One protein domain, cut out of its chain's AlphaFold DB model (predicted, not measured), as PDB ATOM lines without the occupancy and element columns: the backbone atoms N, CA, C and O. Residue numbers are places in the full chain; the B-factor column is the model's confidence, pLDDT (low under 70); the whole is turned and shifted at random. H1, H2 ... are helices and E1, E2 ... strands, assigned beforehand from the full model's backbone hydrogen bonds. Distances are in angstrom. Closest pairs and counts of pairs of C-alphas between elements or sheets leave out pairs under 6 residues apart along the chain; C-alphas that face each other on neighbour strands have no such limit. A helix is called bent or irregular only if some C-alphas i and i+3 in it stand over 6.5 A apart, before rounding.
ATOM      1  N   HIS A 409       3.954  12.017  40.656       96.50
ATOM      2  CA  HIS A 409       3.046  12.723  39.771       96.50
ATOM      3  C   HIS A 409       3.481  12.630  38.313       96.50
ATOM      4  O   HIS A 409       4.646  12.801  37.957       96.50
ATOM      5  N   PHE A 410       2.496  12.395  37.450       98.06
ATOM      6  CA  PHE A 410       2.637  12.408  36.001       98.06
ATOM      7  C   PHE A 410       1.903  13.623  35.433       98.06
ATOM      8  O   PHE A 410       0.834  13.980  35.927       98.06
ATOM      9  N   TYR A 411       2.449  14.270  34.404       98.44
ATOM     10  CA  TYR A 411       1.935  15.557  33.928       98.44
ATOM     11  C   TYR A 411       1.524  15.550  32.464       98.44
ATOM     12  O   TYR A 411       2.128  14.871  31.625       98.44
ATOM     13  N   ASP A 412       0.534  16.383  32.143       97.50
ATOM     14  CA  ASP A 412       0.314  16.841  30.776       97.50
ATOM     15  C   ASP A 412       1.305  17.963  30.432       97.50
ATOM     16  O   ASP A 412       1.513  18.904  31.204       97.50
ATOM     17  N   PHE A 413       1.932  17.836  29.263       97.94
ATOM     18  CA  PHE A 413       2.813  18.846  28.693       97.94
ATOM     19  C   PHE A 413       2.054  19.599  27.606       97.94
ATOM     20  O   PHE A 413       1.635  18.993  26.621       97.94
ATOM     21  N   PHE A 414       1.893  20.906  27.778       97.12
ATOM     22  CA  PHE A 414       1.192  21.762  26.827       97.12
ATOM     23  C   PHE A 414       2.192  22.442  25.904       97.12
ATOM     24  O   PHE A 414       3.101  23.124  26.375       97.12
ATOM     25  N   ASP A 415       2.040  22.262  24.596       93.88
ATOM     26  CA  ASP A 415       2.894  22.926  23.618       93.88
ATOM     27  C   ASP A 415       2.560  24.424  23.462       93.88
ATOM     28  O   ASP A 415       1.699  24.988  24.141       93.88
ATOM     29  N   VAL A 416       3.261  25.096  22.547       91.25
ATOM     30  CA  VAL A 416       3.055  26.525  22.240       91.25
ATOM     31  C   VAL A 416       1.666  26.862  21.687       91.25
ATOM     32  O   VAL A 416       1.312  28.038  21.637       91.25
ATOM     33  N   TYR A 417       0.889  25.859  21.278       91.88
ATOM     34  CA  TYR A 417      -0.479  26.005  20.793       91.88
ATOM     35  C   TYR A 417      -1.521  25.726  21.886       91.88
ATOM     36  O   TYR A 417      -2.702  25.980  21.665       91.88
ATOM     37  N   GLY A 418      -1.088  25.280  23.071       90.69
ATOM     38  CA  GLY A 418      -1.966  24.925  24.185       90.69
ATOM     39  C   GLY A 418      -2.544  23.514  24.085       90.69
ATOM     40  O   GLY A 418      -3.460  23.191  24.836       90.69
ATOM     41  N   GLU A 419      -2.013  22.679  23.191       94.81
ATOM     42  CA  GLU A 419      -2.425  21.286  23.030       94.81
ATOM     43  C   GLU A 419      -1.517  20.360  23.845       94.81
ATOM     44  O   GLU A 419      -0.329  20.638  24.048       94.81
ATOM     45  N   VAL A 420      -2.069  19.241  24.318       96.69
ATOM     46  CA  VAL A 420      -1.275  18.233  25.029       96.69
ATOM     47  C   VAL A 420      -0.364  17.532  24.028       96.69
ATOM     48  O   VAL A 420      -0.827  16.855  23.113       96.69
ATOM     49  N   ASN A 421       0.945  17.650  24.224       97.00
ATOM     50  CA  ASN A 421       1.912  16.927  23.422       97.00
ATOM     51  C   ASN A 421       2.275  15.598  24.084       97.00
ATOM     52  O   ASN A 421       2.866  15.556  25.164       97.00
ATOM     53  N   HIS A 422       1.967  14.501  23.400       96.69
ATOM     54  CA  HIS A 422       2.209  13.167  23.933       96.69
ATOM     55  C   HIS A 422       3.686  12.755  23.927       96.69
ATOM     56  O   HIS A 422       4.050  11.851  24.671       96.69
ATOM     57  N   ASN A 423       4.541  13.416  23.141       97.31
ATOM     58  CA  ASN A 423       5.951  13.047  23.005       97.31
ATOM     59  C   ASN A 423       6.798  13.486  24.199       97.31
ATOM     60  O   ASN A 423       7.889  12.951  24.391       97.31
ATOM     61  N   VAL A 424       6.305  14.435  25.002       97.81
ATOM     62  CA  VAL A 424       6.960  14.810  26.254       97.81
ATOM     63  C   VAL A 424       6.360  14.022  27.408       97.81
ATOM     64  O   VAL A 424       5.172  14.114  27.730       97.81
ATOM     65  N   ILE A 425       7.217  13.242  28.052       98.44
ATOM     66  CA  ILE A 425       6.909  12.488  29.260       98.44
ATOM     67  C   ILE A 425       7.529  13.255  30.419       98.44
ATOM     68  O   ILE A 425       8.740  13.470  30.438       98.44
ATOM     69  N   ALA A 426       6.691  13.693  31.355       98.25
ATOM     70  CA  ALA A 426       7.107  14.489  32.499       98.25
ATOM     71  C   ALA A 426       6.623  13.849  33.798       98.25
ATOM     72  O   ALA A 426       5.426  13.600  33.940       98.25
ATOM     73  N   LEU A 427       7.553  13.596  34.715       97.75
ATOM     74  CA  LEU A 427       7.339  12.893  35.979       97.75
ATOM     75  C   LEU A 427       7.967  13.702  37.107       97.75
ATOM     76  O   LEU A 427       9.058  14.234  36.926       97.75
ATOM     77  N   SER A 428       7.339  13.752  38.272       97.31
ATOM     78  CA  SER A 428       7.990  14.233  39.487       97.31
ATOM     79  C   SER A 428       7.796  13.253  40.619       97.31
ATOM     80  O   SER A 428       6.838  12.477  40.641       97.31
ATOM     81  N   ASN A 429       8.695  13.342  41.581       94.88
ATOM     82  CA  ASN A 429       8.526  12.711  42.867       94.88
ATOM     83  C   ASN A 429       9.220  13.563  43.933       94.88
ATOM     84  O   ASN A 429      10.058  14.413  43.620       94.88
ATOM     85  N   HIS A 430       8.879  13.362  45.194       91.38
ATOM     86  CA  HIS A 430       9.625  13.937  46.295       91.38
ATOM     87  C   HIS A 430       9.569  13.031  47.520       91.38
ATOM     88  O   HIS A 430       8.613  12.289  47.740       91.38
ATOM     89  N   ASP A 431      10.595  13.138  48.352       83.62
ATOM     90  CA  ASP A 431      10.557  12.682  49.734       83.62
ATOM     91  C   ASP A 431      10.674  13.900  50.672       83.62
ATOM     92  O   ASP A 431      10.495  15.048  50.254       83.62
ATOM     93  N   ASN A 432      10.907  13.675  51.967       73.38
ATOM     94  CA  ASN A 432      11.021  14.769  52.937       73.38
ATOM     95  C   ASN A 432      12.262  15.658  52.731       73.38
ATOM     96  O   ASN A 432      12.301  16.760  53.276       73.38
ATOM     97  N   GLU A 433      13.280  15.180  52.016       79.44
ATOM     98  CA  GLU A 433      14.580  15.843  51.871       79.44
ATOM     99  C   GLU A 433      14.872  16.258  50.421       79.44
ATOM    100  O   GLU A 433      15.549  17.258  50.194       79.44
ATOM    101  N   ASN A 434      14.349  15.521  49.440       87.62
ATOM    102  CA  ASN A 434      14.713  15.614  48.033       87.62
ATOM    103  C   ASN A 434      13.475  15.773  47.150       87.62
ATOM    104  O   ASN A 434      12.425  15.182  47.393       87.62
ATOM    105  N   LYS A 435      13.629  16.534  46.067       93.31
ATOM    106  CA  LYS A 435      12.600  16.748  45.045       93.31
ATOM    107  C   LYS A 435      13.186  16.393  43.688       93.31
ATOM    108  O   LYS A 435      14.302  16.812  43.376       93.31
ATOM    109  N   SER A 436      12.435  15.662  42.876       95.56
ATOM    110  CA  SER A 436      12.845  15.266  41.536       95.56
ATOM    111  C   SER A 436      11.811  15.659  40.482       95.56
ATOM    112  O   SER A 436      10.602  15.578  40.697       95.56
ATOM    113  N   LEU A 437      12.292  16.103  39.322       97.38
ATOM    114  CA  LEU A 437      11.487  16.381  38.139       97.38
ATOM    115  C   LEU A 437      12.236  15.911  36.892       97.38
ATOM    116  O   LEU A 437      13.347  16.355  36.596       97.38
ATOM    117  N   LEU A 438      11.593  15.030  36.141       97.44
ATOM    118  CA  LEU A 438      12.080  14.444  34.909       97.44
ATOM    119  C   LEU A 438      11.218  14.943  33.760       97.44
ATOM    120  O   LEU A 438       9.993  14.957  33.858       97.44
ATOM    121  N   ALA A 439      11.848  15.310  32.651       97.81
ATOM    122  CA  ALA A 439      11.147  15.614  31.410       97.81
ATOM    123  C   ALA A 439      11.933  15.034  30.240       97.81
ATOM    124  O   ALA A 439      13.099  15.376  30.072       97.81
ATOM    125  N   TYR A 440      11.312  14.185  29.429       97.88
ATOM    126  CA  TYR A 440      11.935  13.527  28.283       97.88
ATOM    127  C   TYR A 440      11.108  13.734  27.021       97.88
ATOM    128  O   TYR A 440       9.897  13.543  27.039       97.88
ATOM    129  N   ASN A 441      11.772  14.087  25.923       97.50
ATOM    130  CA  ASN A 441      11.174  14.153  24.600       97.50
ATOM    131  C   ASN A 441      11.457  12.860  23.820       97.50
ATOM    132  O   ASN A 441      12.536  12.708  23.244       97.50
ATOM    133  N   ASN A 442      10.485  11.949  23.763       96.06
ATOM    134  CA  ASN A 442      10.583  10.690  23.023       96.06
ATOM    135  C   ASN A 442      10.211  10.855  21.538       96.06
ATOM    136  O   ASN A 442       9.383  10.118  21.003       96.06
ATOM    137  N   GLN A 443      10.775  11.868  20.879       93.81
ATOM    138  CA  GLN A 443      10.629  12.096  19.443       93.81
ATOM    139  C   GLN A 443      11.892  12.742  18.869       93.81
ATOM    140  O   GLN A 443      12.564  13.547  19.524       93.81
ATOM    141  N   PHE A 444      12.186  12.448  17.600       90.19
ATOM    142  CA  PHE A 444      13.256  13.103  16.848       90.19
ATOM    143  C   PHE A 444      12.870  14.508  16.338       90.19
ATOM    144  O   PHE A 444      12.897  14.801  15.143       90.19
ATOM    145  N   SER A 445      12.474  15.401  17.241       90.62
ATOM    146  CA  SER A 445      12.150  16.802  16.940       90.62
ATOM    147  C   SER A 445      12.482  17.693  18.140       90.62
ATOM    148  O   SER A 445      12.620  17.199  19.252       90.62
ATOM    149  N   GLN A 446      12.662  19.002  17.944       93.44
ATOM    150  CA  GLN A 446      12.759  19.931  19.075       93.44
ATOM    151  C   GLN A 446      11.353  20.331  19.526       93.44
ATOM    152  O   GLN A 446      10.511  20.662  18.692       93.44
ATOM    153  N   ILE A 447      11.136  20.384  20.839       94.94
ATOM    154  CA  ILE A 447       9.866  20.779  21.438       94.94
ATOM    155  C   ILE A 447      10.062  21.747  22.604       94.94
ATOM    156  O   ILE A 447      11.076  21.729  23.302       94.94
ATOM    157  N   SER A 448       9.080  22.619  22.811       96.19
ATOM    158  CA  SER A 448       9.011  23.487  23.980       96.19
ATOM    159  C   SER A 448       7.571  23.747  24.391       96.19
ATOM    160  O   SER A 448       6.689  23.766  23.532       96.19
ATOM    161  N   GLY A 449       7.356  23.990  25.677       96.69
ATOM    162  CA  GLY A 449       6.021  24.089  26.248       96.69
ATOM    163  C   GLY A 449       6.057  24.149  27.768       96.69
ATOM    164  O   GLY A 449       7.110  24.403  28.357       96.69
ATOM    165  N   TRP A 450       4.909  23.918  28.396       97.94
ATOM    166  CA  TRP A 450       4.724  24.057  29.836       97.94
ATOM    167  C   TRP A 450       4.255  22.761  30.477       97.94
ATOM    168  O   TRP A 450       3.343  22.092  29.988       97.94
ATOM    169  N   ILE A 451       4.839  22.463  31.631       97.75
ATOM    170  CA  ILE A 451       4.316  21.491  32.584       97.75
ATOM    171  C   ILE A 451       3.573  22.290  33.648       97.75
ATOM    172  O   ILE A 451       4.187  23.086  34.359       97.75
ATOM    173  N   LYS A 452       2.254  22.112  33.747       95.31
ATOM    174  CA  LYS A 452       1.441  22.873  34.708       95.31
ATOM    175  C   LYS A 452       0.619  21.995  35.629       95.31
ATOM    176  O   LYS A 452       0.688  22.195  36.831       95.31
ATOM    177  N   ARG A 453      -0.149  21.053  35.087       95.88
ATOM    178  CA  ARG A 453      -1.086  20.230  35.860       95.88
ATOM    179  C   ARG A 453      -0.730  18.762  35.771       95.88
ATOM    180  O   ARG A 453      -0.332  18.282  34.706       95.88
ATOM    181  N   THR A 454      -0.910  18.060  36.882       97.31
ATOM    182  CA  THR A 454      -0.852  16.602  36.886       97.31
ATOM    183  C   THR A 454      -1.991  16.033  36.041       97.31
ATOM    184  O   THR A 454      -3.061  16.637  35.887       97.31
ATOM    185  N   VAL A 455      -1.792  14.822  35.534       96.75
ATOM    186  CA  VAL A 455      -2.901  13.965  35.112       96.75
ATOM    187  C   VAL A 455      -3.790  13.657  36.321       96.75
ATOM    188  O   VAL A 455      -3.402  13.912  37.465       96.75
ATOM    189  N   ALA A 456      -5.000  13.156  36.079       95.06
ATOM    190  CA  ALA A 456      -5.841  12.691  37.172       95.06
ATOM    191  C   ALA A 456      -5.231  11.437  37.814       95.06
ATOM    192  O   ALA A 456      -4.689  10.579  37.119       95.06
ATOM    193  N   PHE A 457      -5.306  11.347  39.136       92.75
ATOM    194  CA  PHE A 457      -4.888  10.167  39.889       92.75
ATOM    195  C   PHE A 457      -5.810   9.958  41.095       92.75
ATOM    196  O   PHE A 457      -6.412  10.918  41.590       92.75
ATOM    197  N   SER A 458      -5.967   8.716  41.548       89.69
ATOM    198  CA  SER A 458      -6.758   8.396  42.735       89.69
ATOM    199  C   SER A 458      -5.950   8.606  44.017       89.69
ATOM    200  O   SER A 458      -4.740   8.383  44.070       89.69
ATOM    201  N   ASN A 459      -6.620   9.082  45.069       79.75
ATOM    202  CA  ASN A 459      -5.981   9.320  46.360       79.75
ATOM    203  C   ASN A 459      -5.726   7.987  47.091       79.75
ATOM    204  O   ASN A 459      -6.656   7.214  47.332       79.75
ATOM    205  N   THR A 460      -4.471   7.736  47.465       67.56
ATOM    206  CA  THR A 460      -4.011   6.496  48.110       67.56
ATOM    207  C   THR A 460      -4.078   6.518  49.643       67.56
ATOM    208  O   THR A 460      -3.900   5.465  50.257       67.56
ATOM    209  N   ASP A 461      -4.368   7.666  50.269       65.69
ATOM    210  CA  ASP A 461      -4.256   7.865  51.724       65.69
ATOM    211  C   ASP A 461      -5.515   7.474  52.516       65.69
ATOM    212  O   ASP A 461      -5.432   7.222  53.715       65.69
ATOM    213  N   ASN A 462      -6.695   7.441  51.885       54.91
ATOM    214  CA  ASN A 462      -7.972   7.278  52.600       54.91
ATOM    215  C   ASN A 462      -8.754   5.999  52.264       54.91
ATOM    216  O   ASN A 462      -9.941   5.934  52.583       54.91
ATOM    217  N   ASP A 463      -8.158   5.019  51.572       54.72
ATOM    218  CA  ASP A 463      -8.843   3.858  50.956       54.72
ATOM    219  C   ASP A 463     -10.032   4.218  50.024       54.72
ATOM    220  O   ASP A 463     -10.607   3.353  49.359       54.72
ATOM    221  N   ASP A 464     -10.383   5.504  49.915       58.69
ATOM    222  CA  ASP A 464     -11.393   6.075  49.035       58.69
ATOM    223  C   ASP A 464     -10.762   6.421  47.682       58.69
ATOM    224  O   ASP A 464     -10.597   7.580  47.301       58.69
ATOM    225  N   ILE A 465     -10.437   5.361  46.943       63.22
ATOM    226  CA  ILE A 465      -9.880   5.387  45.582       63.22
ATOM    227  C   ILE A 465     -10.863   6.056  44.585       63.22
ATOM    228  O   ILE A 465     -10.525   6.345  43.443       63.22
ATOM    229  N   THR A 466     -12.103   6.360  44.999       62.28
ATOM    230  CA  THR A 466     -13.152   6.891  44.111       62.28
ATOM    231  C   THR A 466     -12.992   8.369  43.752       62.28
ATOM    232  O   THR A 466     -13.632   8.845  42.811       62.28
ATOM    233  N   LYS A 467     -12.153   9.120  44.477       77.88
ATOM    234  CA  LYS A 467     -11.933  10.547  44.214       77.88
ATOM    235  C   LYS A 467     -10.654  10.768  43.426       77.88
ATOM    236  O   LYS A 467      -9.559  10.740  43.981       77.88
ATOM    237  N   LEU A 468     -10.833  11.081  42.146       89.06
ATOM    238  CA  LEU A 468      -9.763  11.587  41.297       89.06
ATOM    239  C   LEU A 468      -9.370  13.002  41.719       89.06
ATOM    240  O   LEU A 468     -10.224  13.859  41.968       89.06
ATOM    241  N   GLN A 469      -8.067  13.244  41.775       91.94
ATOM    242  CA  GLN A 469      -7.477  14.533  42.095       91.94
ATOM    243  C   GLN A 469      -6.522  14.963  40.983       91.94
ATOM    244  O   GLN A 469      -5.998  14.154  40.221       91.94
ATOM    245  N   GLN A 470      -6.334  16.272  40.883       94.62
ATOM    246  CA  GLN A 470      -5.309  16.907  40.071       94.62
ATOM    247  C   GLN A 470      -4.758  18.076  40.867       94.62
ATOM    248  O   GLN A 470      -5.507  18.722  41.604       94.62
ATOM    249  N   MET A 471      -3.489  18.387  40.665       94.56
ATOM    250  CA  MET A 471      -2.868  19.556  41.273       94.56
ATOM    251  C   MET A 471      -1.916  20.245  40.299       94.56
ATOM    252  O   MET A 471      -1.568  19.697  39.246       94.56
ATOM    253  N   ASP A 472      -1.547  21.480  40.626       96.06
ATOM    254  CA  ASP A 472      -0.555  22.220  39.858       96.06
ATOM    255  C   ASP A 472       0.859  21.742  40.237       96.06
ATOM    256  O   ASP A 472       1.100  21.271  41.348       96.06
ATOM    257  N   ILE A 473       1.824  21.884  39.322       96.19
ATOM    258  CA  ILE A 473       3.231  21.501  39.531       96.19
ATOM    259  C   ILE A 473       3.838  22.171  40.771       96.19
ATOM    260  O   ILE A 473       4.725  21.608  41.403       96.19
ATOM    261  N   PHE A 474       3.334  23.355  41.126       95.31
ATOM    262  CA  PHE A 474       3.727  24.074  42.328       95.31
ATOM    263  C   PHE A 474       3.478  23.239  43.595       95.31
ATOM    264  O   PHE A 474       4.388  23.046  44.401       95.31
ATOM    265  N   ASP A 475       2.266  22.695  43.721       93.94
ATOM    266  CA  ASP A 475       1.859  21.879  44.864       93.94
ATOM    267  C   ASP A 475       2.489  20.482  44.793       93.94
ATOM    268  O   ASP A 475       2.998  19.983  45.791       93.94
ATOM    269  N   ALA A 476       2.541  19.891  43.596       94.31
ATOM    270  CA  ALA A 476       3.095  18.557  43.358       94.31
ATOM    271  C   ALA A 476       4.607  18.439  43.634       94.31
ATOM    272  O   ALA A 476       5.102  17.356  43.916       94.31
ATOM    273  N   LEU A 477       5.365  19.538  43.547       93.50
ATOM    274  CA  LEU A 477       6.777  19.589  43.957       93.50
ATOM    275  C   LEU A 477       6.950  20.003  45.428       93.50
ATOM    276  O   LEU A 477       8.072  20.289  45.860       93.50
ATOM    277  N   ASN A 478       5.854  20.085  46.189       93.25
ATOM    278  CA  ASN A 478       5.827  20.493  47.589       93.25
ATOM    279  C   ASN A 478       6.573  21.823  47.829       93.25
ATOM    280  O   ASN A 478       7.445  21.925  48.698       93.25
ATOM    281  N   ILE A 479       6.332  22.824  46.973       92.25
ATOM    282  CA  ILE A 479       6.997  24.134  47.040       92.25
ATOM    283  C   ILE A 479       6.326  25.006  48.109       92.25
ATOM    284  O   ILE A 479       5.100  25.076  48.191       92.25
ATOM    285  N   SER A 480       7.120  25.710  48.922       92.12
ATOM    286  CA  SER A 480       6.567  26.599  49.950       92.12
ATOM    287  C   SER A 480       5.847  27.812  49.349       92.12
ATOM    288  O   SER A 480       6.279  28.405  48.359       92.12
ATOM    289  N   ASN A 481       4.765  28.235  50.008       90.25
ATOM    290  CA  ASN A 481       3.952  29.384  49.596       90.25
ATOM    291  C   ASN A 481       4.625  30.752  49.799       90.25
ATOM    292  O   ASN A 481       4.030  31.766  49.445       90.25
ATOM    293  N   GLU A 482       5.826  30.799  50.376       91.81
ATOM    294  CA  GLU A 482       6.587  32.040  50.522       91.81
ATOM    295  C   GLU A 482       7.050  32.557  49.159       91.81
ATOM    296  O   GLU A 482       7.465  31.769  48.302       91.81
ATOM    297  N   ASP A 483       7.008  33.878  48.976       91.94
ATOM    298  CA  ASP A 483       7.531  34.534  47.780       91.94
ATOM    299  C   ASP A 483       9.024  34.243  47.626       91.94
ATOM    300  O   ASP A 483       9.780  34.180  48.600       91.94
ATOM    301  N   GLY A 484       9.461  34.061  46.384       95.75
ATOM    302  CA  GLY A 484      10.838  33.687  46.132       95.75
ATOM    303  C   GLY A 484      11.094  33.111  44.754       95.75
ATOM    304  O   GLY A 484      10.272  33.186  43.837       95.75
ATOM    305  N   TYR A 485      12.264  32.500  44.639       96.50
ATOM    306  CA  TYR A 485      12.746  31.846  43.436       96.50
ATOM    307  C   TYR A 485      13.016  30.370  43.705       96.50
ATOM    308  O   TYR A 485      13.145  29.933  44.849       96.50
ATOM    309  N   ILE A 486      13.098  29.600  42.628       96.06
ATOM    310  CA  ILE A 486      13.504  28.202  42.647       96.06
ATOM    311  C   ILE A 486      14.677  28.038  41.698       96.06
ATOM    312  O   ILE A 486      14.609  28.482  40.547       96.06
ATOM    313  N   ILE A 487      15.734  27.392  42.180       96.56
ATOM    314  CA  ILE A 487      16.831  26.907  41.351       96.56
ATOM    315  C   ILE A 487      16.579  25.436  41.045       96.56
ATOM    316  O   ILE A 487      16.477  24.618  41.953       96.56
ATOM    317  N   PHE A 488      16.514  25.107  39.761       96.69
ATOM    318  CA  PHE A 488      16.493  23.745  39.252       96.69
ATOM    319  C   PHE A 488      17.867  23.408  38.692       96.69
ATOM    320  O   PHE A 488      18.321  24.046  37.739       96.69
ATOM    321  N   LYS A 489      18.525  22.394  39.246       95.69
ATOM    322  CA  LYS A 489      19.808  21.911  38.739       95.69
ATOM    323  C   LYS A 489      19.636  20.605  37.984       95.69
ATOM    324  O   LYS A 489      19.206  19.598  38.544       95.69
ATOM    325  N   ASP A 490      19.974  20.633  36.702       94.94
ATOM    326  CA  ASP A 490      19.880  19.472  35.824       94.94
ATOM    327  C   ASP A 490      21.113  18.578  35.985       94.94
ATOM    328  O   ASP A 490      22.240  18.969  35.672       94.94
ATOM    329  N   HIS A 491      20.915  17.341  36.436       92.75
ATOM    330  CA  HIS A 491      21.987  16.365  36.605       92.75
ATOM    331  C   HIS A 491      22.692  16.026  35.288       92.75
ATOM    332  O   HIS A 491      23.893  15.728  35.296       92.75
ATOM    333  N   ILE A 492      21.986  16.100  34.158       89.75
ATOM    334  CA  ILE A 492      22.508  15.675  32.857       89.75
ATOM    335  C   ILE A 492      23.449  16.736  32.303       89.75
ATOM    336  O   ILE A 492      24.639  16.470  32.081       89.75
ATOM    337  N   THR A 493      22.927  17.951  32.131       88.69
ATOM    338  CA  THR A 493      23.655  19.082  31.541       88.69
ATOM    339  C   THR A 493      24.520  19.841  32.545       88.69
ATOM    340  O   THR A 493      25.396  20.597  32.127       88.69
ATOM    341  N   LYS A 494      24.307  19.628  33.851       89.44
ATOM    342  CA  LYS A 494      24.901  20.396  34.962       89.44
ATOM    343  C   LYS A 494      24.539  21.884  34.952       89.44
ATOM    344  O   LYS A 494      25.167  22.655  35.670       89.44
ATOM    345  N   LEU A 495      23.541  22.280  34.164       92.81
ATOM    346  CA  LEU A 495      23.033  23.642  34.160       92.81
ATOM    347  C   LEU A 495      22.080  23.876  35.332       92.81
ATOM    348  O   LEU A 495      21.295  23.009  35.713       92.81
ATOM    349  N   GLU A 496      22.143  25.089  35.856       95.38
ATOM    350  CA  GLU A 496      21.276  25.635  36.884       95.38
ATOM    351  C   GLU A 496      20.321  26.644  36.234       95.38
ATOM    352  O   GLU A 496      20.729  27.529  35.476       95.38
ATOM    353  N   TYR A 497      19.031  26.487  36.517       96.00
ATOM    354  CA  TYR A 497      17.947  27.292  35.971       96.00
ATOM    355  C   TYR A 497      17.208  27.965  37.117       96.00
ATOM    356  O   TYR A 497      16.765  27.289  38.038       96.00
ATOM    357  N   ILE A 498      17.015  29.278  37.042       96.00
ATOM    358  CA  ILE A 498      16.235  30.021  38.035       96.00
ATOM    359  C   ILE A 498      14.840  30.351  37.502       96.00
ATOM    360  O   ILE A 498      14.681  30.716  36.333       96.00
ATOM    361  N   ARG A 499      13.818  30.205  38.346       95.75
ATOM    362  CA  ARG A 499      12.421  30.548  38.043       95.75
ATOM    363  C   ARG A 499      11.775  31.241  39.233       95.75
ATOM    364  O   ARG A 499      12.059  30.894  40.373       95.75
ATOM    365  N   SER A 500      10.895  32.204  38.969       95.56
ATOM    366  CA  SER A 500      10.069  32.806  40.020       95.56
ATOM    367  C   SER A 500       8.991  31.820  40.471       95.56
ATOM    368  O   SER A 500       8.366  31.158  39.638       95.56
ATOM    369  N   LYS A 501       8.739  31.754  41.782       96.00
ATOM    370  CA  LYS A 501       7.628  30.976  42.348       96.00
ATOM    371  C   LYS A 501       6.274  31.445  41.818       96.00
ATOM    372  O   LYS A 501       5.416  30.614  41.529       96.00
ATOM    373  N   ASP A 502       6.104  32.751  41.618       94.31
ATOM    374  CA  ASP A 502       4.866  33.319  41.078       94.31
ATOM    375  C   ASP A 502       4.617  32.904  39.627       94.31
ATOM    376  O   ASP A 502       3.479  32.609  39.247       94.31
ATOM    377  N   ASP A 503       5.680  32.842  38.822       93.19
ATOM    378  CA  ASP A 503       5.591  32.403  37.428       93.19
ATOM    379  C   ASP A 503       5.211  30.921  37.341       93.19
ATOM    380  O   ASP A 503       4.274  30.569  36.625       93.19
ATOM    381  N   ILE A 504       5.837  30.065  38.159       95.38
ATOM    382  CA  ILE A 504       5.485  28.638  38.237       95.38
ATOM    383  C   ILE A 504       4.025  28.464  38.667       95.38
ATOM    384  O   ILE A 504       3.298  27.684  38.054       95.38
ATOM    385  N   ARG A 505       3.559  29.218  39.669       93.94
ATOM    386  CA  ARG A 505       2.163  29.165  40.128       93.94
ATOM    387  C   ARG A 505       1.172  29.618  39.047       93.94
ATOM    388  O   ARG A 505       0.112  29.018  38.882       93.94
ATOM    389  N   SER A 506       1.505  30.662  38.290       92.81
ATOM    390  CA  SER A 506       0.593  31.240  37.292       92.81
ATOM    391  C   SER A 506       0.573  30.441  35.989       92.81
ATOM    392  O   SER A 506      -0.495  30.126  35.452       92.81
ATOM    393  N   ASN A 507       1.753  30.091  35.483       92.75
ATOM    394  CA  ASN A 507       1.958  29.603  34.122       92.75
ATOM    395  C   ASN A 507       2.438  28.144  34.068       92.75
ATOM    396  O   ASN A 507       2.309  27.504  33.027       92.75
ATOM    397  N   GLY A 508       2.927  27.590  35.178       95.44
ATOM    398  CA  GLY A 508       3.639  26.314  35.200       95.44
ATOM    399  C   GLY A 508       5.119  26.478  34.852       95.44
ATOM    400  O   GLY A 508       5.638  27.584  34.713       95.44
ATOM    401  N   LEU A 509       5.819  25.357  34.702       96.94
ATOM    402  CA  LEU A 509       7.240  25.337  34.376       96.94
ATOM    403  C   LEU A 509       7.452  25.220  32.865       96.94
ATOM    404  O   LEU A 509       7.075  24.219  32.254       96.94
ATOM    405  N   TYR A 510       8.105  26.220  32.271       96.19
ATOM    406  CA  TYR A 510       8.530  26.161  30.874       96.19
ATOM    407  C   TYR A 510       9.743  25.241  30.689       96.19
ATOM    408  O   TYR A 510      10.773  25.420  31.348       96.19
ATOM    409  N   ILE A 511       9.637  24.315  29.738       95.50
ATOM    410  CA  ILE A 511      10.669  23.344  29.373       95.50
ATOM    411  C   ILE A 511      10.905  23.385  27.861       95.50
ATOM    412  O   ILE A 511       9.975  23.521  27.063       95.50
ATOM    413  N   LYS A 512      12.172  23.228  27.464       94.31
ATOM    414  CA  LYS A 512      12.608  23.125  26.071       94.31
ATOM    415  C   LYS A 512      13.553  21.939  25.925       94.31
ATOM    416  O   LYS A 512      14.592  21.900  26.571       94.31
ATOM    417  N   LEU A 513      13.209  21.003  25.047       94.12
ATOM    418  CA  LEU A 513      13.958  19.770  24.825       94.12
ATOM    419  C   LEU A 513      14.257  19.588  23.338       94.12
ATOM    420  O   LEU A 513      13.392  19.754  22.480       94.12
ATOM    421  N   ASN A 514      15.497  19.218  23.031       92.56
ATOM    422  CA  ASN A 514      15.874  18.763  21.694       92.56
ATOM    423  C   ASN A 514      15.428  17.306  21.472       92.56
ATOM    424  O   ASN A 514      14.925  16.649  22.387       92.56
ATOM    425  N   ALA A 515      15.637  16.803  20.256       90.81
ATOM    426  CA  ALA A 515      15.348  15.423  19.880       90.81
ATOM    427  C   ALA A 515      15.991  14.412  20.845       90.81
ATOM    428  O   ALA A 515      17.200  14.476  21.079       90.81
ATOM    429  N   TYR A 516      15.184  13.500  21.397       91.19
ATOM    430  CA  TYR A 516      15.605  12.473  22.363       91.19
ATOM    431  C   TYR A 516      16.389  12.997  23.580       91.19
ATOM    432  O   TYR A 516      17.131  12.248  24.219       91.19
ATOM    433  N   LYS A 517      16.247  14.283  23.925       93.31
ATOM    434  CA  LYS A 517      16.871  14.863  25.120       93.31
ATOM    435  C   LYS A 517      15.903  14.888  26.290       93.31
ATOM    436  O   LYS A 517      14.683  14.892  26.124       93.31
ATOM    437  N   TYR A 518      16.489  14.911  27.477       94.88
ATOM    438  CA  TYR A 518      15.788  14.914  28.746       94.88
ATOM    439  C   TYR A 518      16.475  15.845  29.746       94.88
ATOM    440  O   TYR A 518      17.679  16.086  29.647       94.88
ATOM    441  N   HIS A 519      15.697  16.330  30.709       96.38
ATOM    442  CA  HIS A 519      16.177  16.959  31.933       96.38
ATOM    443  C   HIS A 519      15.944  16.022  33.116       96.38
ATOM    444  O   HIS A 519      14.888  15.390  33.200       96.38
ATOM    445  N   LEU A 520      16.915  15.967  34.029       96.38
ATOM    446  CA  LEU A 520      16.804  15.285  35.317       96.38
ATOM    447  C   LEU A 520      17.124  16.294  36.420       96.38
ATOM    448  O   LEU A 520      18.281  16.460  36.806       96.38
ATOM    449  N   PHE A 521      16.107  17.001  36.903       96.75
ATOM    450  CA  PHE A 521      16.250  17.921  38.025       96.75
ATOM    451  C   PHE A 521      16.117  17.140  39.328       96.75
ATOM    452  O   PHE A 521      15.069  16.564  39.584       96.75
ATOM    453  N   VAL A 522      17.175  17.099  40.131       92.12
ATOM    454  CA  VAL A 522      17.227  16.352  41.413       92.12
ATOM    455  C   VAL A 522      17.723  17.205  42.576       92.12
ATOM    456  O   VAL A 522      17.705  16.781  43.723       92.12
ATOM    457  N   ASP A 523      18.165  18.422  42.273       90.19
ATOM    458  CA  ASP A 523      18.567  19.430  43.241       90.19
ATOM    459  C   ASP A 523      17.726  20.678  42.937       90.19
ATOM    460  O   ASP A 523      18.022  21.464  42.029       90.19
ATOM    461  N   ILE A 524      16.570  20.735  43.606       94.50
ATOM    462  CA  ILE A 524      15.553  21.782  43.475       94.50
ATOM    463  C   ILE A 524      15.559  22.584  44.774       94.50
ATOM    464  O   ILE A 524      15.104  22.104  45.813       94.50
ATOM    465  N   GLN A 525      16.075  23.807  44.711       93.62
ATOM    466  CA  GLN A 525      16.311  24.647  45.885       93.62
ATOM    467  C   GLN A 525      15.390  25.858  45.886       93.62
ATOM    468  O   GLN A 525      15.274  26.561  44.883       93.62
ATOM    469  N   GLU A 526      14.766  26.129  47.029       94.06
ATOM    470  CA  GLU A 526      13.938  27.316  47.232       94.06
ATOM    471  C   GLU A 526      14.760  28.460  47.830       94.06
ATOM    472  O   GLU A 526      15.513  28.270  48.785       94.06
ATOM    473  N   ILE A 527      14.593  29.659  47.275       94.44
ATOM    474  CA  ILE A 527      15.306  30.871  47.672       94.44
ATOM    475  C   ILE A 527      14.298  31.941  48.070       94.44
ATOM    476  O   ILE A 527      13.546  32.431  47.228       94.44
ATOM    477  N   ASN A 528      14.344  32.337  49.342       92.25
ATOM    478  CA  ASN A 528      13.418  33.310  49.934       92.25
ATOM    479  C   ASN A 528      14.151  34.559  50.481       92.25
ATOM    480  O   ASN A 528      13.562  35.392  51.167       92.25
ATOM    481  N   ASN A 529      15.452  34.697  50.210       91.62
ATOM    482  CA  ASN A 529      16.296  35.831  50.598       91.62
ATOM    483  C   ASN A 529      16.874  36.540  49.364       91.62
ATOM    484  O   ASN A 529      16.853  35.992  48.268       91.62
ATOM    485  N   ASP A 530      17.386  37.762  49.547       90.00
ATOM    486  CA  ASP A 530      18.009  38.580  48.489       90.00
ATOM    487  C   ASP A 530      17.161  38.683  47.207       90.00
ATOM    488  O   ASP A 530      17.673  38.640  46.084       90.00
ATOM    489  N   LEU A 531      15.837  38.776  47.383       90.62
ATOM    490  CA  LEU A 531      14.852  38.668  46.304       90.62
ATOM    491  C   LEU A 531      15.077  39.700  45.199       90.62
ATOM    492  O   LEU A 531      14.931  39.385  44.025       90.62
ATOM    493  N   ASP A 532      15.500  40.907  45.565       87.38
ATOM    494  CA  ASP A 532      15.802  41.976  44.620       87.38
ATOM    495  C   ASP A 532      17.003  41.632  43.722       87.38
ATOM    496  O   ASP A 532      17.079  42.081  42.579       87.38
ATOM    497  N   ILE A 533      17.987  40.884  44.226       88.62
ATOM    498  CA  ILE A 533      19.146  40.428  43.444       88.62
ATOM    499  C   ILE A 533      18.720  39.289  42.524       88.62
ATOM    500  O   ILE A 533      19.006  39.322  41.328       88.62
ATOM    501  N   TRP A 534      18.009  38.302  43.068       92.38
ATOM    502  CA  TRP A 534      17.550  37.148  42.300       92.38
ATOM    503  C   TRP A 534      16.538  37.510  41.212       92.38
ATOM    504  O   TRP A 534      16.540  36.875  40.158       92.38
ATOM    505  N   GLU A 535      15.759  38.574  41.399       90.81
ATOM    506  CA  GLU A 535      14.916  39.156  40.355       90.81
ATOM    507  C   GLU A 535      15.735  39.614  39.149       90.81
ATOM    508  O   GLU A 535      15.436  39.232  38.015       90.81
ATOM    509  N   GLU A 536      16.811  40.368  39.378       86.25
ATOM    510  CA  GLU A 536      17.694  40.829  38.305       86.25
ATOM    511  C   GLU A 536      18.431  39.667  37.632       86.25
ATOM    512  O   GLU A 536      18.531  39.644  36.403       86.25
ATOM    513  N   VAL A 537      18.889  38.675  38.405       89.69
ATOM    514  CA  VAL A 537      19.505  37.448  37.869       89.69
ATOM    515  C   VAL A 537      18.513  36.698  36.974       89.69
ATOM    516  O   VAL A 537      18.831  36.378  35.827       89.69
ATOM    517  N   SER A 538      17.294  36.457  37.463       90.50
ATOM    518  CA  SER A 538      16.242  35.750  36.729       90.50
ATOM    519  C   SER A 538      15.835  36.498  35.461       90.50
ATOM    520  O   SER A 538      15.706  35.890  34.395       90.50
ATOM    521  N   PHE A 539      15.661  37.819  35.545       86.12
ATOM    522  CA  PHE A 539      15.344  38.662  34.395       86.12
ATOM    523  C   PHE A 539      16.456  38.640  33.345       86.12
ATOM    524  O   PHE A 539      16.189  38.634  32.141       86.12
ATOM    525  N   ALA A 540      17.713  38.644  33.786       82.12
ATOM    526  CA  ALA A 540      18.842  38.709  32.881       82.12
ATOM    527  C   ALA A 540      19.130  37.366  32.187       82.12
ATOM    528  O   ALA A 540      19.489  37.375  31.011       82.12
ATOM    529  N   LEU A 541      18.902  36.233  32.864       86.12
ATOM    530  CA  LEU A 541      18.988  34.895  32.263       86.12
ATOM    531  C   LEU A 541      17.797  34.567  31.355       86.12
ATOM    532  O   LEU A 541      17.934  33.746  30.451       86.12
ATOM    533  N   ASN A 542      16.638  35.199  31.571       86.62
ATOM    534  CA  ASN A 542      15.442  35.046  30.734       86.62
ATOM    535  C   ASN A 542      15.073  33.572  30.460       86.62
ATOM    536  O   ASN A 542      14.732  33.183  29.344       86.62
ATOM    537  N   GLY A 543      15.187  32.733  31.488       86.50
ATOM    538  CA  GLY A 543      14.853  31.317  31.410       86.50
ATOM    539  C   GLY A 543      15.985  30.384  30.957       86.50
ATOM    540  O   GLY A 543      15.850  29.172  31.133       86.50
ATOM    541  N   GLU A 544      17.096  30.901  30.430       88.25
ATOM    542  CA  GLU A 544      18.252  30.090  30.024       88.25
ATOM    543  C   GLU A 544      18.981  29.487  31.238       88.25
ATOM    544  O   GLU A 544      18.954  30.035  32.342       88.25
ATOM    545  N   GLY A 545      19.620  28.335  31.028       89.56
ATOM    546  CA  GLY A 545      20.418  27.656  32.051       89.56
ATOM    547  C   GLY A 545      21.890  28.060  31.997       89.56
ATOM    548  O   GLY A 545      22.429  28.328  30.923       89.56
ATOM    549  N   ILE A 546      22.556  28.068  33.150       90.44
ATOM    550  CA  ILE A 546      23.974  28.436  33.291       90.44
ATOM    551  C   ILE A 546      24.708  27.445  34.197       90.44
ATOM    552  O   ILE A 546      24.108  26.879  35.097       90.44
ATOM    553  N   GLN A 547      26.007  27.216  33.990       85.19
ATOM    554  CA  GLN A 547      26.781  26.264  34.805       85.19
ATOM    555  C   GLN A 547      26.885  26.636  36.293       85.19
ATOM    556  O   GLN A 547      27.077  25.753  37.125       85.19
ATOM    557  N   ASN A 548      26.835  27.929  36.625       85.69
ATOM    558  CA  ASN A 548      26.982  28.408  37.995       85.69
ATOM    559  C   ASN A 548      26.211  29.725  38.182       85.69
ATOM    560  O   ASN A 548      26.639  30.782  37.704       85.69
ATOM    561  N   LEU A 549      25.076  29.659  38.883       89.62
ATOM    562  CA  LEU A 549      24.247  30.830  39.179       89.62
ATOM    563  C   LEU A 549      24.915  31.802  40.155       89.62
ATOM    564  O   LEU A 549      24.746  33.015  40.020       89.62
ATOM    565  N   GLU A 550      25.711  31.297  41.097       88.75
ATOM    566  CA  GLU A 550      26.408  32.103  42.108       88.75
ATOM    567  C   GLU A 550      27.331  33.154  41.472       88.75
ATOM    568  O   GLU A 550      27.459  34.280  41.958       88.75
ATOM    569  N   THR A 551      27.942  32.827  40.334       85.38
ATOM    570  CA  THR A 551      28.819  33.760  39.621       85.38
ATOM    571  C   THR A 551      28.031  34.958  39.088       85.38
ATOM    572  O   THR A 551      28.495  36.092  39.200       85.38
ATOM    573  N   ILE A 552      26.832  34.723  38.546       84.38
ATOM    574  CA  ILE A 552      25.950  35.799  38.069       84.38
ATOM    575  C   ILE A 552      25.401  36.599  39.249       84.38
ATOM    576  O   ILE A 552      25.430  37.827  39.222       84.38
ATOM    577  N   TYR A 553      24.972  35.919  40.314       89.31
ATOM    578  CA  TYR A 553      24.526  36.565  41.548       89.31
ATOM    579  C   TYR A 553      25.587  37.535  42.096       89.31
ATOM    580  O   TYR A 553      25.285  38.696  42.372       89.31
ATOM    581  N   ASN A 554      26.849  37.102  42.184       87.19
ATOM    582  CA  ASN A 554      27.947  37.934  42.677       87.19
ATOM    583  C   ASN A 554      28.207  39.156  41.785       87.19
ATOM    584  O   ASN A 554      28.497  40.240  42.294       87.19
ATOM    585  N   GLU A 555      28.083  39.014  40.468       83.06
ATOM    586  CA  GLU A 555      28.220  40.136  39.535       83.06
ATOM    587  C   GLU A 555      27.106  41.164  39.716       83.06
ATOM    588  O   GLU A 555      27.398  42.357  39.828       83.06
ATOM    589  N   VAL A 556      25.852  40.713  39.828       84.38
ATOM    590  CA  VAL A 556      24.703  41.584  40.114       84.38
ATOM    591  C   VAL A 556      24.880  42.279  41.465       84.38
ATOM    592  O   VAL A 556      24.733  43.498  41.560       84.38
ATOM    593  N   LEU A 557      25.294  41.547  42.502       85.44
ATOM    594  CA  LEU A 557      25.562  42.096  43.832       85.44
ATOM    595  C   LEU A 557      26.660  43.174  43.803       85.44
ATOM    596  O   LEU A 557      26.523  44.220  44.442       85.44
ATOM    597  N   ILE A 558      27.753  42.947  43.065       84.00
ATOM    598  CA  ILE A 558      28.831  43.934  42.894       84.00
ATOM    599  C   ILE A 558      28.306  45.179  42.177       84.00
ATOM    600  O   ILE A 558      28.591  46.290  42.632       84.00
ATOM    601  N   GLN A 559      27.537  45.016  41.098       76.50
ATOM    602  CA  GLN A 559      26.956  46.145  40.368       76.50
ATOM    603  C   GLN A 559      26.001  46.948  41.256       76.50
ATOM    604  O   GLN A 559      26.170  48.158  41.376       76.50
ATOM    605  N   LYS A 560      25.103  46.294  42.003       77.88
ATOM    606  CA  LYS A 560      24.213  46.976  42.957       77.88
ATOM    607  C   LYS A 560      24.965  47.769  44.017       77.88
ATOM    608  O   LYS A 560      24.591  48.899  44.332       77.88
ATOM    609  N   ARG A 561      26.059  47.220  44.553       80.12
ATOM    610  CA  ARG A 561      26.926  47.947  45.497       80.12
ATOM    611  C   ARG A 561      27.609  49.152  44.843       80.12
ATOM    612  O   ARG A 561      27.781  50.175  45.501       80.12
ATOM    613  N   GLN A 562      28.017  49.050  43.579       73.75
ATOM    614  CA  GLN A 562      28.616  50.163  42.833       73.75
ATOM    615  C   GLN A 562      27.586  51.256  42.517       73.75
ATOM    616  O   GLN A 562      27.890  52.440  42.667       73.75
ATOM    617  N   ASP A 563      26.365  50.868  42.167       69.44
ATOM    618  CA  ASP A 563      25.264  51.776  41.854       69.44
ATOM    619  C   ASP A 563      24.753  52.509  43.094       69.44
ATOM    620  O   ASP A 563      24.553  53.721  43.051       69.44
ATOM    621  N   GLY A 564      24.652  51.817  44.235       65.81
ATOM    622  CA  GLY A 564      24.313  52.429  45.523       65.81
ATOM    623  C   GLY A 564      25.338  53.463  46.013       65.81
ATOM    624  O   GLY A 564      24.985  54.363  46.773       65.81
ATOM    625  N   ASN A 565      26.589  53.381  45.547       59.53
ATOM    626  CA  ASN A 565      27.645  54.352  45.855       59.53
ATOM    627  C   ASN A 565      27.676  55.556  44.890       59.53
ATOM    628  O   ASN A 565      28.353  56.546  45.173       59.53
ATOM    629  N   ASN A 566      26.949  55.507  43.768       58.25
ATOM    630  CA  ASN A 566      26.902  56.578  42.773       58.25
ATOM    631  C   ASN A 566      25.628  57.431  42.939       58.25
ATOM    632  O   ASN A 566      24.536  57.032  42.556       58.25
ATOM    633  N   LEU A 567      25.777  58.665  43.438       51.34
ATOM    634  CA  LEU A 567      24.701  59.658  43.665       51.34
ATOM    635  C   LEU A 567      24.085  60.269  42.373       51.34
ATOM    636  O   LEU A 567      23.570  61.387  42.395       51.34
ATOM    637  N   GLY A 568      24.179  59.587  41.228       58.03
ATOM    638  CA  GLY A 568      23.633  60.054  39.946       58.03
ATOM    639  C   GLY A 568      22.162  59.673  39.729       58.03
ATOM    640  O   GLY A 568      21.526  59.073  40.590       58.03
ATOM    641  N   ASN A 569      21.610  60.025  38.562       55.38
ATOM    642  CA  ASN A 569      20.211  59.760  38.210       55.38
ATOM    643  C   ASN A 569      19.945  58.239  38.197       55.38
ATOM    644  O   ASN A 569      20.381  57.550  37.270       55.38
ATOM    645  N   GLN A 570      19.277  57.731  39.237       54.59
ATOM    646  CA  GLN A 570      19.197  56.298  39.551       54.59
ATOM    647  C   GLN A 570      18.682  55.462  38.370       54.59
ATOM    648  O   GLN A 570      19.300  54.460  38.038       54.59
ATOM    649  N   GLU A 571      17.669  55.927  37.632       53.91
ATOM    650  CA  GLU A 571      17.136  55.218  36.452       53.91
ATOM    651  C   GLU A 571      18.170  54.981  35.333       53.91
ATOM    652  O   GLU A 571      18.154  53.944  34.667       53.91
ATOM    653  N   ILE A 572      19.079  55.934  35.098       56.91
ATOM    654  CA  ILE A 572      20.104  55.824  34.042       56.91
ATOM    655  C   ILE A 572      21.204  54.850  34.475       56.91
ATOM    656  O   ILE A 572      21.734  54.104  33.649       56.91
ATOM    657  N   ILE A 573      21.530  54.855  35.767       55.59
ATOM    658  CA  ILE A 573      22.512  53.958  36.373       55.59
ATOM    659  C   ILE A 573      21.996  52.516  36.288       55.59
ATOM    660  O   ILE A 573      22.641  51.694  35.643       55.59
ATOM    661  N   THR A 574      20.776  52.247  36.765       56.38
ATOM    662  CA  THR A 574      20.157  50.909  36.729       56.38
ATOM    663  C   THR A 574      20.061  50.347  35.307       56.38
ATOM    664  O   THR A 574      20.363  49.178  35.070       56.38
ATOM    665  N   LYS A 575      19.711  51.179  34.315       60.00
ATOM    666  CA  LYS A 575      19.609  50.743  32.912       60.00
ATOM    667  C   LYS A 575      20.967  50.383  32.298       60.00
ATOM    668  O   LYS A 575      21.052  49.412  31.548       60.00
ATOM    669  N   ASN A 576      22.025  51.133  32.606       61.75
ATOM    670  CA  ASN A 576      23.378  50.839  32.124       61.75
ATOM    671  C   ASN A 576      23.984  49.609  32.814       61.75
ATOM    672  O   ASN A 576      24.685  48.830  32.164       61.75
ATOM    673  N   SER A 577      23.688  49.409  34.096       60.12
ATOM    674  CA  SER A 577      24.114  48.234  34.859       60.12
ATOM    675  C   SER A 577      23.438  46.962  34.350       60.12
ATOM    676  O   SER A 577      24.129  45.990  34.062       60.12
ATOM    677  N   LEU A 578      22.128  47.001  34.075       62.41
ATOM    678  CA  LEU A 578      21.403  45.906  33.415       62.41
ATOM    679  C   LEU A 578      21.977  45.557  32.033       62.41
ATOM    680  O   LEU A 578      22.043  44.384  31.677       62.41
ATOM    681  N   ILE A 579      22.413  46.549  31.248       69.19
ATOM    682  CA  ILE A 579      23.060  46.304  29.945       69.19
ATOM    683  C   ILE A 579      24.401  45.583  30.127       69.19
ATOM    684  O   ILE A 579      24.660  44.619  29.413       69.19
ATOM    685  N   LYS A 580      25.231  46.010  31.087       68.62
ATOM    686  CA  LYS A 580      26.506  45.340  31.394       68.62
ATOM    687  C   LYS A 580      26.298  43.920  31.913       68.62
ATOM    688  O   LYS A 580      26.978  43.013  31.454       68.62
ATOM    689  N   ILE A 581      25.337  43.722  32.814       68.00
ATOM    690  CA  ILE A 581      24.966  42.399  33.334       68.00
ATOM    691  C   ILE A 581      24.522  41.494  32.179       68.00
ATOM    692  O   ILE A 581      25.016  40.380  32.051       68.00
ATOM    693  N   LYS A 582      23.673  41.994  31.269       69.38
ATOM    694  CA  LYS A 582      23.271  41.250  30.065       69.38
ATOM    695  C   LYS A 582      24.440  40.934  29.132       69.38
ATOM    696  O   LYS A 582      24.439  39.867  28.535       69.38
ATOM    697  N   GLN A 583      25.424  41.823  28.993       72.44
ATOM    698  CA  GLN A 583      26.629  41.541  28.204       72.44
ATOM    699  C   GLN A 583      27.453  40.411  28.819       72.44
ATOM    700  O   GLN A 583      27.758  39.456  28.117       72.44
ATOM    701  N   ILE A 584      27.726  40.470  30.125       71.62
ATOM    702  CA  ILE A 584      28.487  39.428  30.829       71.62
ATOM    703  C   ILE A 584      27.745  38.086  30.788       71.62
ATOM    704  O   ILE A 584      28.346  37.039  30.563       71.62
ATOM    705  N   ILE A 585      26.421  38.106  30.962       70.19
ATOM    706  CA  ILE A 585      25.595  36.902  30.844       70.19
ATOM    707  C   ILE A 585      25.634  36.357  29.423       70.19
ATOM    708  O   ILE A 585      25.780  35.155  29.266       70.19
ATOM    709  N   ASN A 586      25.545  37.199  28.393       73.50
ATOM    710  CA  ASN A 586      25.652  36.737  27.010       73.50
ATOM    711  C   ASN A 586      27.024  36.118  26.723       73.50
ATOM    712  O   ASN A 586      27.067  35.054  26.118       73.50
ATOM    713  N   GLU A 587      28.115  36.726  27.202       74.25
ATOM    714  CA  GLU A 587      29.467  36.157  27.104       74.25
ATOM    715  C   GLU A 587      29.530  34.786  27.788       74.25
ATOM    716  O   GLU A 587      29.954  33.811  27.177       74.25
ATOM    717  N   LYS A 588      28.996  34.660  29.008       72.50
ATOM    718  CA  LYS A 588      28.945  33.378  29.726       72.50
ATOM    719  C   LYS A 588      28.009  32.355  29.097       72.50
ATOM    720  O   LYS A 588      28.277  31.162  29.161       72.50
ATOM    721  N   LEU A 589      26.896  32.781  28.508       70.88
ATOM    722  CA  LEU A 589      25.989  31.904  27.768       70.88
ATOM    723  C   LEU A 589      26.643  31.421  26.469       70.88
ATOM    724  O   LEU A 589      26.444  30.268  26.093       70.88
ATOM    725  N   GLU A 590      27.438  32.258  25.801       71.25
ATOM    726  CA  GLU A 590      28.263  31.849  24.662       71.25
ATOM    727  C   GLU A 590      29.370  30.883  25.092       71.25
ATOM    728  O   GLU A 590      29.493  29.820  24.489       71.25
ATOM    729  N   GLU A 591      30.097  31.166  26.175       69.31
ATOM    730  CA  GLU A 591      31.066  30.232  26.766       69.31
ATOM    731  C   GLU A 591      30.404  28.905  27.152       69.31
ATOM    732  O   GLU A 591      30.951  27.844  26.865       69.31
ATOM    733  N   ASN A 592      29.200  28.929  27.730       65.50
ATOM    734  CA  ASN A 592      28.444  27.721  28.056       65.50
ATOM    735  C   ASN A 592      28.052  26.935  26.809       65.50
ATOM    736  O   ASN A 592      28.161  25.712  26.819       65.50
ATOM    737  N   LYS A 593      27.602  27.607  25.743       65.06
ATOM    738  CA  LYS A 593      27.305  26.949  24.463       65.06
ATOM    739  C   LYS A 593      28.558  26.316  23.881       65.06
ATOM    740  O   LYS A 593      28.503  25.155  23.496       65.06
ATOM    741  N   ILE A 594      29.687  27.025  23.903       61.59
ATOM    742  CA  ILE A 594      30.982  26.503  23.458       61.59
ATOM    743  C   ILE A 594      31.394  25.310  24.317       61.59
ATOM    744  O   ILE A 594      31.759  24.290  23.763       61.59
ATOM    745  N   LEU A 595      31.272  25.369  25.645       59.31
ATOM    746  CA  LEU A 595      31.603  24.256  26.538       59.31
ATOM    747  C   LEU A 595      30.658  23.064  26.361       59.31
ATOM    748  O   LEU A 595      31.101  21.926  26.455       59.31
ATOM    749  N   GLN A 596      29.370  23.284  26.087       58.22
ATOM    750  CA  GLN A 596      28.424  22.209  25.779       58.22
ATOM    751  C   GLN A 596      28.711  21.583  24.415       58.22
ATOM    752  O   GLN A 596      28.690  20.356  24.288       58.22
ATOM    753  N   GLU A 597      29.022  22.397  23.410       57.44
ATOM    754  CA  GLU A 597      29.452  21.938  22.093       57.44
ATOM    755  C   GLU A 597      30.794  21.218  22.184       57.44
ATOM    756  O   GLU A 597      30.909  20.132  21.641       57.44
ATOM    757  N   GLU A 598      31.770  21.726  22.935       50.88
ATOM    758  CA  GLU A 598      33.059  21.091  23.210       50.88
ATOM    759  C   GLU A 598      32.908  19.828  24.046       50.88
ATOM    760  O   GLU A 598      33.614  18.870  23.786       50.88
ATOM    761  N   PHE A 599      31.991  19.751  25.006       49.97
ATOM    762  CA  PHE A 599      31.721  18.513  25.740       49.97
ATOM    763  C   PHE A 599      31.104  17.467  24.804       49.97
ATOM    764  O   PHE A 599      31.507  16.302  24.793       49.97
TER     765      PHE A 599
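What this domain is: This is residues 409 to 599 of the 636 residues of an uncharacterized protein of Gammaproteobacteria bacterium (UniProt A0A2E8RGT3). One sheet of eight strands curls like part of a barrel, and three helices extend from its E6 edge: H3 packs on that edge, and H4 and the long H5 form a helical hairpin beyond it. The small helices H1 and H2 lie on the same face of the sheet. The printed part has 191 residues, with five named helices and eight named strands in the order E1 E2 E3 E4 H1 E5 E6 H2 E7 E8 H3 H4 H5. The antiparallel sheet runs E6 E5 E8 E3 E2 E1 E4 E7. The class is mixed, and the whole is compact, with a radius of gyration of the C-alphas of 18.9 A and spans of 65 by 38 by 32 A.

How they stand to each other: E1, residues 409 to 415, E2, 424 to 430, and E3, 435 to 441, form a meander, each strand the antiparallel neighbour of the one before; N 411 and O 426 are 3.1 A apart, N 438 and O 427 2.8 A. E4, residues 447 to 454, pairs with E1 (N 414 and O 450, 2.9 A), which completes a Greek key, the first strand beside the fourth. H1, residues 473 to 476, is on the sheet at a height of 6.4 A. E5, residues 485 to 490, and E6, 496 to 500, form a hairpin, with N 488 and O 497 2.8 A apart. H2, residues 501 to 507, touches H1, closest at the C-alphas of Phe 474 and Arg 505, 5.8 A. E7, residues 509 to 513, pairs with E4 (N 449 and O 511, 3.0 A). E8, residues 518 to 527, bends by 60 degrees at residue 522 and pairs with E3 (N 519 and O 439, 2.8 A) and E5 (N 487 and O 525, 2.9 A). The sheet is folded, bent back on itself: E6 E5 E8 E3 E2 face E4 E7, with E1 as the hinge. H3, residues 531 to 541, is on the sheet, closest to E6 at the C-alphas of Ser 538 and Ile 498, 5.9 A. H4, residues 549 to 564, touches H3 with residues 552 to 557 alone, closest at the C-alphas of Tyr 553 and Val 537, 6.3 A, at a steep tilt of 63 degrees. H5, residues 570 to 599, forms a hairpin with H4, at a shallow tilt of 19 degrees, opposite ways, closest at the C-alphas of Asp 563 and Ile 573, 6.5 A. Every O i to N i+4 pair is within hydrogen-bond range in H2, H4 and H5, and 6 of 7 in H3; H1 is too short for one.

Where its parts are: E1 begins at C-alpha 409 (3.046, 12.723, 39.771). E8 measures 24.8 A, H4 22.5 A and H5 42.1 A, ending at C-alpha 599 (31.721, 18.513, 25.740).

The domain as a whole: The C-alphas of Asp 463 and Gly 568, the two farthest apart, are 65.8 A apart. The printed part has no cut; the link from E4 to H1 is long, and residues 565 to 572 stand free. Mean pLDDT of the printed part is 85.3, with residues 460 to 466, 563 to 582 and 591 to 599 under 70.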